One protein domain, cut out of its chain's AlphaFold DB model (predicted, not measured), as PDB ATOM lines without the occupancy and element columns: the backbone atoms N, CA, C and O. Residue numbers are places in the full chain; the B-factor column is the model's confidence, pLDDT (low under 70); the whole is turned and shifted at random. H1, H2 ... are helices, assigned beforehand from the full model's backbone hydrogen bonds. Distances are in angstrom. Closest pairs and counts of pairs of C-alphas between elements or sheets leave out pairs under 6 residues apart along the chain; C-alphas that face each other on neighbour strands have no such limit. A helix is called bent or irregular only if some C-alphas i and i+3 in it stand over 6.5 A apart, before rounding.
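This is residues 298 to 363 of the 526 residues of an uncharacterized protein of Postia placenta MAD-698-R-SB12 (UniProt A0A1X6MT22). H2 and H3 make a lopsided V joined by a tight turn, and H1 packs on H2 and bridges with its first residues to H3. The far part of H3, residues 346 to 362, sticks out as a long arm. The 66 printed residues, with helices H1, H2 and H3 in chain order, are all helix in class. The whole is only just loose, close to extended, with a radius of gyration of the C-alphas of 15.8 A and spans of 46 by 28 by 18 A.

H1, residues 298 to 312, begins at C-alpha 298 (118.755, 153.664, 113.970) and is 20.6 A long. H2, residues 319 to 332, measures 19.9 A. H3, residues 335 to 362, measures 39.6 A, ends at C-alpha 362 (104.684, 172.429, 92.480) and is only just irregular: C-alphas 337 and 340 are 6.7 A apart.

H1 touches H2, the closest C-alphas being Phe 302 and Ala 326, 6.4 A, at a steep tilt of 67 degrees. With residues 298 to 301 alone H1 touches H3; the closest C-alphas, Leu 300 and Tyr 341, are 6.4 A apart. H2 and H3 are close but not clearly touching, the closest C-alphas, Tyr 330 and Lys 338, 7.9 A apart. Each O i to N i+4 pair is within hydrogen-bond range in H1, 9 of 10 in H2 and 22 of 24 in H3.

The printed part has no cut or long link, and no printed residue is under pLDDT 70.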
ATOM      1  N   TRP A 298     118.303 155.057 114.077       93.50
ATOM      2  CA  TRP A 298     118.755 153.664 113.970       93.50
ATOM      3  C   TRP A 298     119.161 153.286 112.539       93.50
ATOM      4  O   TRP A 298     120.167 152.617 112.351       93.50
ATOM      5  N   GLN A 299     118.415 153.724 111.520       94.06
ATOM      6  CA  GLN A 299     118.742 153.410 110.126       94.06
ATOM      7  C   GLN A 299     120.041 154.094 109.691       94.06
ATOM      8  O   GLN A 299     120.844 153.453 109.028       94.06
ATOM      9  N   LEU A 300     120.271 155.340 110.124       94.31
ATOM     10  CA  LEU A 300     121.536 156.053 109.917       94.31
ATOM     11  C   LEU A 300     122.710 155.369 110.631       94.31
ATOM     12  O   LEU A 300     123.794 155.260 110.072       94.31
ATOM     13  N   TYR A 301     122.498 154.874 111.854       94.81
ATOM     14  CA  TYR A 301     123.513 154.070 112.535       94.81
ATOM     15  C   TYR A 301     123.789 152.763 111.792       94.81
ATOM     16  O   TYR A 301     124.942 152.408 111.585       94.81
ATOM     17  N   PHE A 302     122.748 152.063 111.344       94.50
ATOM     18  CA  PHE A 302     122.890 150.789 110.653       94.50
ATOM     19  C   PHE A 302     123.584 150.931 109.289       94.50
ATOM     20  O   PHE A 302     124.393 150.075 108.936       94.50
ATOM     21  N   THR A 303     123.339 152.015 108.541       93.44
ATOM     22  CA  THR A 303     124.089 152.304 107.308       93.44
ATOM     23  C   THR A 303     125.563 152.580 107.591       93.44
ATOM     24  O   THR A 303     126.418 152.007 106.919       93.44
ATOM     25  N   ASP A 304     125.867 153.382 108.617       93.50
ATOM     26  CA  ASP A 304     127.249 153.697 108.998       93.50
ATOM     27  C   ASP A 304     127.976 152.437 109.522       93.50
ATOM     28  O   ASP A 304     129.130 152.192 109.168       93.50
ATOM     29  N   TRP A 305     127.287 151.584 110.290       92.75
ATOM     30  CA  TRP A 305     127.787 150.295 110.789       92.75
ATOM     31  C   TRP A 305     128.086 149.316 109.649       92.75
ATOM     32  O   TRP A 305     129.148 148.691 109.649       92.75
ATOM     33  N   ILE A 306     127.194 149.203 108.651       90.88
ATOM     34  CA  ILE A 306     127.426 148.369 107.461       90.88
ATOM     35  C   ILE A 306     128.636 148.885 106.683       90.88
ATOM     36  O   ILE A 306     129.479 148.079 106.295       90.88
ATOM     37  N   ALA A 307     128.750 150.199 106.470       91.44
ATOM     38  CA  ALA A 307     129.881 150.785 105.755       91.44
ATOM     39  C   ALA A 307     131.213 150.494 106.471       91.44
ATOM     40  O   ALA A 307     132.170 150.049 105.836       91.44
ATOM     41  N   GLN A 308     131.255 150.641 107.799       89.50
ATOM     42  CA  GLN A 308     132.420 150.286 108.617       89.50
ATOM     43  C   GLN A 308     132.752 148.787 108.543       89.50
ATOM     44  O   GLN A 308     133.921 148.429 108.415       89.50
ATOM     45  N   HIS A 309     131.747 147.907 108.570       88.44
ATOM     46  CA  HIS A 309     131.953 146.459 108.478       88.44
ATOM     47  C   HIS A 309     132.346 145.982 107.075       88.44
ATOM     48  O   HIS A 309     133.094 145.020 106.961       88.44
ATOM     49  N   GLN A 310     131.904 146.650 106.007       87.88
ATOM     50  CA  GLN A 310     132.362 146.370 104.639       87.88
ATOM     51  C   GLN A 310     133.783 146.895 104.390       87.88
ATOM     52  O   GLN A 310     134.556 146.260 103.675       87.88
ATOM     53  N   ALA A 311     134.152 148.022 105.008       88.19
ATOM     54  CA  ALA A 311     135.512 148.553 104.955       88.19
ATOM     55  C   ALA A 311     136.509 147.685 105.747       88.19
ATOM     56  O   ALA A 311     137.621 147.452 105.277       88.19
ATOM     57  N   SER A 312     136.115 147.175 106.921       87.25
ATOM     58  CA  SER A 312     136.959 146.305 107.755       87.25
ATOM     59  C   SER A 312     136.938 144.830 107.335       87.25
ATOM     60  O   SER A 312     137.904 144.109 107.586       87.25
ATOM     61  N   SER A 313     135.871 144.368 106.673       81.31
ATOM     62  CA  SER A 313     135.693 142.978 106.251       81.31
ATOM     63  C   SER A 313     135.169 142.872 104.818       81.31
ATOM     64  O   SER A 313     134.001 143.106 104.524       81.31
ATOM     65  N   GLN A 314     136.027 142.373 103.926       75.25
ATOM     66  CA  GLN A 314     135.684 142.041 102.534       75.25
ATOM     67  C   GLN A 314     134.756 140.810 102.399       75.25
ATOM     68  O   GLN A 314     134.432 140.373 101.293       75.25
ATOM     69  N   LYS A 315     134.326 140.200 103.513       79.19
ATOM     70  CA  LYS A 315     133.421 139.045 103.498       79.19
ATOM     71  C   LYS A 315     131.974 139.519 103.357       79.19
ATOM     72  O   LYS A 315     131.508 140.335 104.145       79.19
ATOM     73  N   LYS A 316     131.229 138.937 102.409       76.25
ATOM     74  CA  LYS A 316     129.785 139.184 102.241       76.25
ATOM     75  C   LYS A 316     129.044 138.949 103.566       76.25
ATOM     76  O   LYS A 316     128.918 137.808 104.013       76.25
ATOM     77  N   LEU A 317     128.575 140.034 104.179       77.44
ATOM     78  CA  LEU A 317     127.852 140.017 105.448       77.44
ATOM     79  C   LEU A 317     126.442 139.453 105.244       77.44
ATOM     80  O   LEU A 317     125.752 139.807 104.286       77.44
ATOM     81  N   ASN A 318     125.981 138.609 106.167       89.06
ATOM     82  CA  ASN A 318     124.574 138.223 106.211       89.06
ATOM     83  C   ASN A 318     123.776 139.378 106.834       89.06
ATOM     84  O   ASN A 318     123.911 139.642 108.027       89.06
ATOM     85  N   VAL A 319     122.936 140.047 106.039       86.94
ATOM     86  CA  VAL A 319     122.170 141.239 106.452       86.94
ATOM     87  C   VAL A 319     121.309 140.982 107.697       86.94
ATOM     88  O   VAL A 319     121.203 141.852 108.558       86.94
ATOM     89  N   ALA A 320     120.741 139.780 107.844       89.56
ATOM     90  CA  ALA A 320     119.922 139.426 109.004       89.56
ATOM     91  C   ALA A 320     120.749 139.227 110.288       89.56
ATOM     92  O   ALA A 320     120.232 139.435 111.384       89.56
ATOM     93  N   GLN A 321     122.021 138.837 110.162       88.88
ATOM     94  CA  GLN A 321     122.949 138.735 111.290       88.88
ATOM     95  C   GLN A 321     123.525 140.113 111.642       88.88
ATOM     96  O   GLN A 321     123.451 140.523 112.797       88.88
ATOM     97  N   ALA A 322     123.953 140.873 110.630       89.50
ATOM     98  CA  ALA A 322     124.388 142.262 110.753       89.50
ATOM     99  C   ALA A 322     123.356 143.137 111.486       89.50
ATOM    100  O   ALA A 322     123.701 143.871 112.404       89.50
ATOM    101  N   ALA A 323     122.069 143.022 111.139       92.06
ATOM    102  CA  ALA A 323     121.000 143.766 111.807       92.06
ATOM    103  C   ALA A 323     120.843 143.410 113.299       92.06
ATOM    104  O   ALA A 323     120.478 144.273 114.096       92.06
ATOM    105  N   LYS A 324     121.129 142.160 113.694       93.69
ATOM    106  CA  LYS A 324     121.109 141.734 115.104       93.69
ATOM    107  C   LYS A 324     122.308 142.284 115.868       93.69
ATOM    108  O   LYS A 324     122.124 142.817 116.957       93.69
ATOM    109  N   GLU A 325     123.506 142.167 115.301       92.75
ATOM    110  CA  GLU A 325     124.764 142.622 115.912       92.75
ATOM    111  C   GLU A 325     124.761 144.146 116.085       92.75
ATOM    112  O   GLU A 325     124.812 144.637 117.215       92.75
ATOM    113  N   ALA A 326     124.515 144.887 115.003       92.75
ATOM    114  CA  ALA A 326     124.340 146.336 115.040       92.75
ATOM    115  C   ALA A 326     123.213 146.770 115.996       92.75
ATOM    116  O   ALA A 326     123.330 147.784 116.679       92.75
ATOM    117  N   GLY A 327     122.116 146.006 116.082       93.75
ATOM    118  CA  GLY A 327     121.002 146.303 116.986       93.75
ATOM    119  C   GLY A 327     121.389 146.179 118.462       93.75
ATOM    120  O   GLY A 327     120.987 147.007 119.282       93.75
ATOM    121  N   GLN A 328     122.213 145.183 118.799       94.62
ATOM    122  CA  GLN A 328     122.768 145.009 120.143       94.62
ATOM    123  C   GLN A 328     123.809 146.080 120.483       94.62
ATOM    124  O   GLN A 328     123.829 146.561 121.615       94.62
ATOM    125  N   GLU A 329     124.655 146.478 119.532       92.94
ATOM    126  CA  GLU A 329     125.585 147.596 119.714       92.94
ATOM    127  C   GLU A 329     124.834 148.912 119.925       92.94
ATOM    128  O   GLU A 329     125.047 149.584 120.934       92.94
ATOM    129  N   TYR A 330     123.871 149.236 119.055       92.88
ATOM    130  CA  TYR A 330     123.052 150.438 119.192       92.88
ATOM    131  C   TYR A 330     122.264 150.457 120.502       92.88
ATOM    132  O   TYR A 330     122.121 151.516 121.108       92.88
ATOM    133  N   ALA A 331     121.790 149.313 121.005       94.25
ATOM    134  CA  ALA A 331     121.194 149.249 122.337       94.25
ATOM    135  C   ALA A 331     122.188 149.712 123.424       94.25
ATOM    136  O   ALA A 331     121.829 150.570 124.232       94.25
ATOM    137  N   LYS A 332     123.439 149.228 123.376       94.38
ATOM    138  CA  LYS A 332     124.515 149.506 124.349       94.38
ATOM    139  C   LYS A 332     125.125 150.915 124.270       94.38
ATOM    140  O   LYS A 332     125.666 151.364 125.274       94.38
ATOM    141  N   LEU A 333     125.051 151.611 123.128       93.12
ATOM    142  CA  LEU A 333     125.606 152.971 122.974       93.12
ATOM    143  C   LEU A 333     125.059 153.961 124.017       93.12
ATOM    144  O   LEU A 333     123.870 153.929 124.358       93.12
ATOM    145  N   THR A 334     125.891 154.906 124.454       95.69
ATOM    146  CA  THR A 334     125.479 155.986 125.367       95.69
ATOM    147  C   THR A 334     124.481 156.946 124.689       95.69
ATOM    148  O   THR A 334     124.416 157.008 123.454       95.69
ATOM    149  N   PRO A 335     123.672 157.714 125.449       93.00
ATOM    150  CA  PRO A 335     122.797 158.734 124.864       93.00
ATOM    151  C   PRO A 335     123.568 159.777 124.039       93.00
ATOM    152  O   PRO A 335     123.083 160.176 122.984       93.00
ATOM    153  N   GLU A 336     124.782 160.141 124.457       93.94
ATOM    154  CA  GLU A 336     125.679 161.063 123.742       93.94
ATOM    155  C   GLU A 336     126.105 160.502 122.378       93.94
ATOM    156  O   GLU A 336     126.020 161.190 121.365       93.94
ATOM    157  N   GLN A 337     126.473 159.216 122.313       92.38
ATOM    158  CA  GLN A 337     126.806 158.536 121.055       92.38
ATOM    159  C   GLN A 337     125.592 158.402 120.122       92.38
ATOM    160  O   GLN A 337     125.745 158.393 118.901       92.38
ATOM    161  N   LYS A 338     124.375 158.324 120.678       94.44
ATOM    162  CA  LYS A 338     123.104 158.312 119.930       94.44
ATOM    163  C   LYS A 338     122.673 159.704 119.460       94.44
ATOM    164  O   LYS A 338     121.964 159.810 118.456       94.44
ATOM    165  N   GLU A 339     123.085 160.771 120.144       94.62
ATOM    166  CA  GLU A 339     122.701 162.147 119.824       94.62
ATOM    167  C   GLU A 339     123.026 162.582 118.381       94.62
ATOM    168  O   GLU A 339     122.107 163.081 117.723       94.62
ATOM    169  N   PRO A 340     124.228 162.366 117.804       95.44
ATOM    170  CA  PRO A 340     124.501 162.765 116.420       95.44
ATOM    171  C   PRO A 340     123.607 162.036 115.407       95.44
ATOM    172  O   PRO A 340     123.193 162.634 114.412       95.44
ATOM    173  N   TYR A 341     123.231 160.777 115.659       94.69
ATOM    174  CA  TYR A 341     122.279 160.039 114.816       94.69
ATOM    175  C   TYR A 341     120.851 160.576 114.965       94.69
ATOM    176  O   TYR A 341     120.143 160.737 113.969       94.69
ATOM    177  N   LYS A 342     120.436 160.920 116.192       95.00
ATOM    178  CA  LYS A 342     119.156 161.589 116.471       95.00
ATOM    179  C   LYS A 342     119.077 162.946 115.766       95.00
ATOM    180  O   LYS A 342     118.081 163.216 115.099       95.00
ATOM    181  N   ARG A 343     120.141 163.752 115.839       95.88
ATOM    182  CA  ARG A 343     120.255 165.072 115.203       95.88
ATOM    183  C   ARG A 343     120.232 164.973 113.676       95.88
ATOM    184  O   ARG A 343     119.436 165.664 113.048       95.88
ATOM    185  N   ARG A 344     121.019 164.064 113.077       94.19
ATOM    186  CA  ARG A 344     120.983 163.797 111.622       94.19
ATOM    187  C   ARG A 344     119.602 163.314 111.160       94.19
ATOM    188  O   ARG A 344     119.111 163.789 110.143       94.19
ATOM    189  N   SER A 345     118.941 162.435 111.916       95.69
ATOM    190  CA  SER A 345     117.586 161.960 111.593       95.69
ATOM    191  C   SER A 345     116.535 163.075 111.683       95.69
ATOM    192  O   SER A 345     115.675 163.180 110.809       95.69
ATOM    193  N   GLN A 346     116.628 163.957 112.685       95.31
ATOM    194  CA  GLN A 346     115.776 165.146 112.796       95.31
ATOM    195  C   GLN A 346     116.000 166.124 111.634       95.31
ATOM    196  O   GLN A 346     115.026 166.540 111.012       95.31
ATOM    197  N   ALA A 347     117.255 166.423 111.285       95.94
ATOM    198  CA  ALA A 347     117.588 167.286 110.150       95.94
ATOM    199  C   ALA A 347     117.091 166.702 108.814       95.94
ATOM    200  O   ALA A 347     116.469 167.409 108.026       95.94
ATOM    201  N   ALA A 348     117.275 165.396 108.589       93.88
ATOM    202  CA  ALA A 348     116.758 164.709 107.406       93.88
ATOM    203  C   ALA A 348     115.219 164.700 107.360       93.88
ATOM    204  O   ALA A 348     114.631 164.844 106.290       93.88
ATOM    205  N   LYS A 349     114.547 164.567 108.514       94.06
ATOM    206  CA  LYS A 349     113.086 164.694 108.614       94.06
ATOM    207  C   LYS A 349     112.629 166.104 108.236       94.06
ATOM    208  O   LYS A 349     111.707 166.229 107.436       94.06
ATOM    209  N   GLU A 350     113.280 167.135 108.765       95.25
ATOM    210  CA  GLU A 350     112.942 168.530 108.484       95.25
ATOM    211  C   GLU A 350     113.196 168.894 107.013       95.25
ATOM    212  O   GLU A 350     112.311 169.435 106.353       95.25
ATOM    213  N   GLN A 351     114.356 168.524 106.455       93.38
ATOM    214  CA  GLN A 351     114.648 168.678 105.027       93.38
ATOM    215  C   GLN A 351     113.553 168.031 104.173       93.38
ATOM    216  O   GLN A 351     113.010 168.662 103.270       93.38
ATOM    217  N   ARG A 352     113.168 166.799 104.506       92.75
ATOM    218  CA  ARG A 352     112.133 166.048 103.796       92.75
ATOM    219  C   ARG A 352     110.736 166.657 103.946       92.75
ATOM    220  O   ARG A 352     109.917 166.529 103.040       92.75
ATOM    221  N   GLU A 353     110.443 167.331 105.056       92.69
ATOM    222  CA  GLU A 353     109.217 168.121 105.233       92.69
ATOM    223  C   GLU A 353     109.241 169.401 104.381       92.69
ATOM    224  O   GLU A 353     108.235 169.707 103.736       92.69
ATOM    225  N   ARG A 354     110.390 170.085 104.265       92.75
ATOM    226  CA  ARG A 354     110.580 171.218 103.337       92.75
ATOM    227  C   ARG A 354     110.447 170.783 101.874       92.75
ATOM    228  O   ARG A 354     109.708 171.418 101.126       92.75
ATOM    229  N   GLU A 355     111.085 169.682 101.477       91.44
ATOM    230  CA  GLU A 355     110.967 169.083 100.140       91.44
ATOM    231  C   GLU A 355     109.527 168.659  99.838       91.44
ATOM    232  O   GLU A 355     109.016 168.934  98.757       91.44
ATOM    233  N   HIS A 356     108.833 168.032 100.793       88.00
ATOM    234  CA  HIS A 356     107.430 167.651 100.627       88.00
ATOM    235  C   HIS A 356     106.510 168.878 100.526       88.00
ATOM    236  O   HIS A 356     105.554 168.863  99.753       88.00
ATOM    237  N   ALA A 357     106.794 169.959 101.258       87.94
ATOM    238  CA  ALA A 357     106.070 171.222 101.136       87.94
ATOM    239  C   ALA A 357     106.340 171.919  99.790       87.94
ATOM    240  O   ALA A 357     105.404 172.408  99.164       87.94
ATOM    241  N   ALA A 358     107.587 171.931  99.309       87.69
ATOM    242  CA  ALA A 358     107.938 172.431  97.980       87.69
ATOM    243  C   ALA A 358     107.246 171.609  96.879       87.69
ATOM    244  O   ALA A 358     106.569 172.171  96.023       87.69
ATOM    245  N   TYR A 359     107.303 170.281  96.977       85.88
ATOM    246  CA  TYR A 359     106.605 169.350  96.095       85.88
ATOM    247  C   TYR A 359     105.087 169.601  96.056       85.88
ATOM    248  O   TYR A 359     104.495 169.681  94.980       85.88
ATOM    249  N   MET A 360     104.453 169.807  97.215       84.19
ATOM    250  CA  MET A 360     103.031 170.160  97.285       84.19
ATOM    251  C   MET A 360     102.707 171.531  96.673       84.19
ATOM    252  O   MET A 360     101.585 171.710  96.217       84.19
ATOM    253  N   ARG A 361     103.658 172.478  96.623       82.94
ATOM    254  CA  ARG A 361     103.496 173.763  95.911       82.94
ATOM    255  C   ARG A 361     103.685 173.640  94.397       82.94
ATOM    256  O   ARG A 361     103.073 174.404  93.665       82.94
ATOM    257  N   THR A 362     104.512 172.702  93.925       83.19
ATOM    258  CA  THR A 362     104.684 172.429  92.480       83.19
ATOM    259  C   THR A 362     103.523 171.648  91.860       83.19
ATOM    260  O   THR A 362     103.420 171.557  90.641       83.19
ATOM    261  N   LEU A 363     102.672 171.047  92.690       82.88
ATOM    262  CA  LEU A 363     101.567 170.198  92.263       82.88
ATOM    263  C   LEU A 363     100.408 171.045  91.727       82.88
ATOM    264  O   LEU A 363      99.868 171.878  92.452       82.88
TER     265      LEU A 363